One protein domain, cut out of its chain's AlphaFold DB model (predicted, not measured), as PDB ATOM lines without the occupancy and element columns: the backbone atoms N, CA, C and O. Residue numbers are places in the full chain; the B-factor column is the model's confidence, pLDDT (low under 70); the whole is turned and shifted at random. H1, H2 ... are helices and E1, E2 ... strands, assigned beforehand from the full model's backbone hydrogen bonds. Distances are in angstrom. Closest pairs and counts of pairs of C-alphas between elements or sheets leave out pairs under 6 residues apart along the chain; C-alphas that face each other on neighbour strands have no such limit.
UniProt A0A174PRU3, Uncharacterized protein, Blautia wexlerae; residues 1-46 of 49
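AT A GLANCE: This is residues 1 to 46 of the 49 residues of an uncharacterized protein of Blautia wexlerae (UniProt A0A174PRU3). With little regular structure, this is a two-stranded hairpin, E1 and E2, with the short helix H1 beyond one end and the looping stretch 24 to 38 at the other. Residues 2 to 3 pair with E1 near its start. The printed part has 46 residues, with H1, E1 and E2 in that order, the sheet antiparallel; the class is mixed, with only 16 residues in named elements. It is only just loose, close to extended, with a radius of gyration of the C-alphas of 13.8 A, and only just elongated, spanning 38 by 19 by 15 A.

IN THESE COORDINATES: H1 is residues 9 to 12, with C-alpha 9 at (129.912, 162.442, 122.136). E1, residues 17 to 23, is 19.8 A long. E2, residues 39 to 43, is 13.2 A long and ends with C-alpha 43 at (147.892, 163.750, 117.081).

HOW THE PARTS SIT: Residues 2 to 3 pair antiparallel with residues 17 to 18 of E1. H1 is too short for an O i to N i+4 pair, and its one O i to N i+3 pair is not within range. E1 and E2 form a hairpin, antiparallel at 163 degrees; N 20 and O 42 are within hydrogen-bond range at 2.8 A. H1 and E2 are apart.

THE WHOLE: The C-alphas farthest apart, of Glu 8 and Lys 28, are 38.9 A apart. The printed part has no cut. The link from H1 to E1 is tight; that from E1 to E2 is long, 15 residues. Mean pLDDT of the printed part is 92.3, and no printed residue is under 70.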
ATOM      1  N   MET A   1     144.315 156.867 121.656       92.25
ATOM      2  CA  MET A   1     143.404 157.470 122.651       92.25
ATOM      3  C   MET A   1     142.540 158.476 121.926       92.25
ATOM      4  O   MET A   1     143.092 159.377 121.316       92.25
ATOM      5  N   ASN A   2     141.224 158.315 121.968       94.19
ATOM      6  CA  ASN A   2     140.303 159.265 121.349       94.19
ATOM      7  C   ASN A   2     140.002 160.393 122.335       94.19
ATOM      8  O   ASN A   2     139.813 160.130 123.526       94.19
ATOM      9  N   ILE A   3     139.993 161.630 121.853       94.12
ATOM     10  CA  ILE A   3     139.714 162.817 122.660       94.12
ATOM     11  C   ILE A   3     138.360 163.376 122.233       94.12
ATOM     12  O   ILE A   3     138.109 163.580 121.047       94.12
ATOM     13  N   TYR A   4     137.505 163.633 123.219       95.56
ATOM     14  CA  TYR A   4     136.156 164.169 123.060       95.56
ATOM     15  C   TYR A   4     136.022 165.432 123.914       95.56
ATOM     16  O   TYR A   4     136.663 165.536 124.962       95.56
ATOM     17  N   LEU A   5     135.211 166.394 123.471       92.94
ATOM     18  CA  LEU A   5     134.957 167.623 124.234       92.94
ATOM     19  C   LEU A   5     133.835 167.437 125.255       92.94
ATOM     20  O   LEU A   5     133.907 167.991 126.353       92.94
ATOM     21  N   TRP A   6     132.832 166.636 124.902       92.94
ATOM     22  CA  TRP A   6     131.664 166.370 125.728       92.94
ATOM     23  C   TRP A   6     131.511 164.877 125.977       92.94
ATOM     24  O   TRP A   6     131.971 164.041 125.197       92.94
ATOM     25  N   LYS A   7     130.877 164.536 127.099       90.06
ATOM     26  CA  LYS A   7     130.660 163.137 127.469       90.06
ATOM     27  C   LYS A   7     129.631 162.485 126.546       90.06
ATOM     28  O   LYS A   7     129.765 161.303 126.247       90.06
ATOM     29  N   GLU A   8     128.634 163.250 126.107       90.00
ATOM     30  CA  GLU A   8     127.577 162.800 125.200       90.00
ATOM     31  C   GLU A   8     128.137 162.292 123.859       90.00
ATOM     32  O   GLU A   8     127.578 161.368 123.278       90.00
ATOM     33  N   ASP A   9     129.281 162.821 123.409       90.88
ATOM     34  CA  ASP A   9     129.912 162.442 122.136       90.88
ATOM     35  C   ASP A   9     130.670 161.102 122.203       90.88
ATOM     36  O   ASP A   9     131.102 160.590 121.175       90.88
ATOM     37  N   ILE A  10     130.868 160.521 123.393       88.88
ATOM     38  CA  ILE A  10     131.655 159.285 123.554       88.88
ATOM     39  C   ILE A  10     130.923 158.067 122.970       88.88
ATOM     40  O   ILE A  10     131.578 157.123 122.530       88.88
ATOM     41  N   GLU A  11     129.586 158.065 122.995       87.44
ATOM     42  CA  GLU A  11     128.780 156.913 122.569       87.44
ATOM     43  C   GLU A  11     128.580 156.879 121.047       87.44
ATOM     44  O   GLU A  11     128.897 155.867 120.426       87.44
ATOM     45  N   ASP A  12     128.132 157.989 120.451       84.44
ATOM     46  CA  ASP A  12     127.748 158.058 119.029       84.44
ATOM     47  C   ASP A  12     128.431 159.206 118.254       84.44
ATOM     48  O   ASP A  12     128.178 159.397 117.061       84.44
ATOM     49  N   GLY A  13     129.277 159.999 118.917       86.25
ATOM     50  CA  GLY A  13     129.954 161.151 118.325       86.25
ATOM     51  C   GLY A  13     131.325 160.821 117.732       86.25
ATOM     52  O   GLY A  13     131.977 159.829 118.069       86.25
ATOM     53  N   GLU A  14     131.800 161.695 116.846       91.00
ATOM     54  CA  GLU A  14     133.174 161.633 116.352       91.00
ATOM     55  C   GLU A  14     134.129 162.275 117.365       91.00
ATOM     56  O   GLU A  14     133.877 163.354 117.905       91.00
ATOM     57  N   SER A  15     135.262 161.617 117.616       93.06
ATOM     58  CA  SER A  15     136.330 162.213 118.415       93.06
ATOM     59  C   SER A  15     136.885 163.443 117.708       93.06
ATOM     60  O   SER A  15     137.122 163.401 116.500       93.06
ATOM     61  N   VAL A  16     137.198 164.495 118.461       95.69
ATOM     62  CA  VAL A  16     137.803 165.704 117.884       95.69
ATOM     63  C   VAL A  16     139.252 165.488 117.450       95.69
ATOM     64  O   VAL A  16     139.734 166.216 116.591       95.69
ATOM     65  N   MET A  17     139.939 164.511 118.052       95.12
ATOM     66  CA  MET A  17     141.261 164.050 117.629       95.12
ATOM     67  C   MET A  17     141.602 162.687 118.241       95.12
ATOM     68  O   MET A  17     141.041 162.279 119.266       95.12
ATOM     69  N   THR A  18     142.593 162.018 117.660       96.44
ATOM     70  CA  THR A  18     143.224 160.814 118.209       96.44
ATOM     71  C   THR A  18     144.656 161.111 118.638       96.44
ATOM     72  O   THR A  18     145.465 161.567 117.839       96.44
ATOM     73  N   ALA A  19     144.994 160.802 119.888       95.38
ATOM     74  CA  ALA A  19     146.353 160.844 120.414       95.38
ATOM     75  C   ALA A  19     146.964 159.439 120.497       95.38
ATOM     76  O   ALA A  19     146.370 158.524 121.077       95.38
ATOM     77  N   GLU A  20     148.170 159.265 119.974       95.25
ATOM     78  CA  GLU A  20     148.914 158.008 120.020       95.25
ATOM     79  C   GLU A  20     150.325 158.235 120.558       95.25
ATOM     80  O   GLU A  20     151.048 159.096 120.069       95.25
ATOM     81  N   TYR A  21     150.735 157.421 121.529       92.06
ATOM     82  CA  TYR A  21     152.127 157.334 121.959       92.06
ATOM     83  C   TYR A  21     152.756 156.103 121.328       92.06
ATOM     84  O   TYR A  21     152.296 154.983 121.558       92.06
ATOM     85  N   ARG A  22     153.803 156.309 120.532       92.38
ATOM     86  CA  ARG A  22     154.518 155.224 119.853       92.38
ATOM     87  C   ARG A  22     155.973 155.198 120.319       92.38
ATOM     88  O   ARG A  22     156.567 156.269 120.440       92.38
ATOM     89  N   PRO A  23     156.550 154.019 120.599       92.88
ATOM     90  CA  PRO A  23     157.961 153.933 120.941       92.88
ATOM     91  C   PRO A  23     158.817 154.280 119.719       92.88
ATOM     92  O   PRO A  23     158.495 153.889 118.595       92.88
ATOM     93  N   VAL A  24     159.928 154.983 119.944       92.75
ATOM     94  CA  VAL A  24     160.911 155.301 118.892       92.75
ATOM     95  C   VAL A  24     161.675 154.058 118.426       92.75
ATOM     96  O   VAL A  24     162.133 153.996 117.289       92.75
ATOM     97  N   GLU A  25     161.795 153.053 119.298       92.88
ATOM     98  CA  GLU A  25     162.432 151.766 119.023       92.88
ATOM     99  C   GLU A  25     161.612 150.632 119.656       92.88
ATOM    100  O   GLU A  25     161.280 150.676 120.841       92.88
ATOM    101  N   TYR A  26     161.293 149.603 118.866       87.56
ATOM    102  CA  TYR A  26     160.549 148.425 119.317       87.56
ATOM    103  C   TYR A  26     161.490 147.329 119.843       87.56
ATOM    104  O   TYR A  26     162.616 147.187 119.373       87.56
ATOM    105  N   GLY A  27     161.007 146.502 120.779       86.25
ATOM    106  CA  GLY A  27     161.765 145.355 121.311       86.25
ATOM    107  C   GLY A  27     162.725 145.695 122.456       86.25
ATOM    108  O   GLY A  27     163.643 144.927 122.740       86.25
ATOM    109  N   LYS A  28     162.525 146.847 123.099       87.75
ATOM    110  CA  LYS A  28     163.189 147.251 124.341       87.75
ATOM    111  C   LYS A  28     162.173 147.256 125.476       87.75
ATOM    112  O   LYS A  28     160.994 147.501 125.233       87.75
ATOM    113  N   ASP A  29     162.645 147.084 126.705       90.56
ATOM    114  CA  ASP A  29     161.819 147.156 127.918       90.56
ATOM    115  C   ASP A  29     161.540 148.612 128.339       90.56
ATOM    116  O   ASP A  29     161.622 148.961 129.514       90.56
ATOM    117  N   TYR A  30     161.275 149.489 127.365       90.44
ATOM    118  CA  TYR A  30     160.937 150.882 127.624       90.44
ATOM    119  C   TYR A  30     159.481 151.005 128.035       90.44
ATOM    120  O   TYR A  30     158.586 150.437 127.406       90.44
ATOM    121  N   ASP A  31     159.241 151.829 129.044       90.06
ATOM    122  CA  ASP A  31     157.905 152.218 129.449       90.06
ATOM    123  C   ASP A  31     157.751 153.739 129.408       90.06
ATOM    124  O   ASP A  31     158.702 154.500 129.589       90.06
ATOM    125  N   VAL A  32     156.527 154.187 129.147       88.56
ATOM    126  CA  VAL A  32     156.226 155.609 128.947       88.56
ATOM    127  C   VAL A  32     156.458 156.451 130.209       88.56
ATOM    128  O   VAL A  32     156.659 157.658 130.104       88.56
ATOM    129  N   VAL A  33     156.440 155.836 131.398       90.12
ATOM    130  CA  VAL A  33     156.568 156.534 132.685       90.12
ATOM    131  C   VAL A  33     158.036 156.798 133.012       90.12
ATOM    132  O   VAL A  33     158.388 157.921 133.369       90.12
ATOM    133  N   ASN A  34     158.900 155.792 132.871       94.00
ATOM    134  CA  ASN A  34     160.318 155.897 133.210       94.00
ATOM    135  C   ASN A  34     161.184 156.343 132.024       94.00
ATOM    136  O   ASN A  34     162.291 156.845 132.232       94.00
ATOM    137  N   ASN A  35     160.722 156.162 130.784       93.19
ATOM    138  CA  ASN A  35     161.475 156.494 129.570       93.19
ATOM    139  C   ASN A  35     160.654 157.346 128.585       93.19
ATOM    140  O   ASN A  35     160.527 156.976 127.417       93.19
ATOM    141  N   PRO A  36     160.093 158.492 129.010       92.06
ATOM    142  CA  PRO A  36     159.229 159.303 128.152       92.06
ATOM    143  C   PRO A  36     159.938 159.799 126.881       92.06
ATOM    144  O   PRO A  36     159.298 159.939 125.846       92.06
ATOM    145  N   ASP A  37     161.262 159.993 126.917       93.31
ATOM    146  CA  ASP A  37     162.079 160.369 125.753       93.31
ATOM    147  C   ASP A  37     162.154 159.277 124.672       93.31
ATOM    148  O   ASP A  37     162.568 159.543 123.543       93.31
ATOM    149  N   LYS A  38     161.760 158.042 125.002       95.31
ATOM    150  CA  LYS A  38     161.686 156.909 124.069       95.31
ATOM    151  C   LYS A  38     160.329 156.779 123.393       95.31
ATOM    152  O   LYS A  38     160.123 155.822 122.649       95.31
ATOM    153  N   PHE A  39     159.419 157.721 123.614       93.88
ATOM    154  CA  PHE A  39     158.106 157.733 122.989       93.88
ATOM    155  C   PHE A  39     157.864 159.058 122.269       93.88
ATOM    156  O   PHE A  39     158.258 160.125 122.730       93.88
ATOM    157  N   GLN A  40     157.182 158.978 121.132       95.12
ATOM    158  CA  GLN A  40     156.729 160.126 120.357       95.12
ATOM    159  C   GLN A  40     155.207 160.211 120.401       95.12
ATOM    160  O   GLN A  40     154.513 159.194 120.287       95.12
ATOM    161  N   LEU A  41     154.704 161.435 120.564       94.12
ATOM    162  CA  LEU A  41     153.282 161.741 120.530       94.12
ATOM    163  C   LEU A  41     152.854 162.060 119.096       94.12
ATOM    164  O   LEU A  41     153.429 162.926 118.434       94.12
ATOM    165  N   TYR A  42     151.791 161.402 118.659       96.00
ATOM    166  CA  TYR A  42     151.094 161.682 117.416       96.00
ATOM    167  C   TYR A  42     149.685 162.171 117.726       96.00
ATOM    168  O   TYR A  42     148.979 161.543 118.512       96.00
ATOM    169  N   ILE A  43     149.271 163.260 117.083       96.44
ATOM    170  CA  ILE A  43     147.892 163.750 117.081       96.44
ATOM    171  C   ILE A  43     147.362 163.623 115.656       96.44
ATOM    172  O   ILE A  43     147.974 164.140 114.720       96.44
ATOM    173  N   ASP A  44     146.270 162.886 115.476       95.94
ATOM    174  CA  ASP A  44     145.673 162.572 114.170       95.94
ATOM    175  C   ASP A  44     146.700 162.024 113.166       95.94
ATOM    176  O   ASP A  44     146.762 162.416 111.998       95.94
ATOM    177  N   GLY A  45     147.579 161.145 113.655       95.25
ATOM    178  CA  GLY A  45     148.660 160.544 112.875       95.25
ATOM    179  C   GLY A  45     149.835 161.478 112.559       95.25
ATOM    180  O   GLY A  45     150.776 161.048 111.891       95.25
ATOM    181  N   LYS A  46     149.828 162.726 113.040       96.31
ATOM    182  CA  LYS A  46     150.923 163.688 112.859       96.31
ATOM    183  C   LYS A  46     151.780 163.766 114.112       96.31
ATOM    184  O   LYS A  46     151.266 164.009 115.197       96.31
TER     185      LYS A  46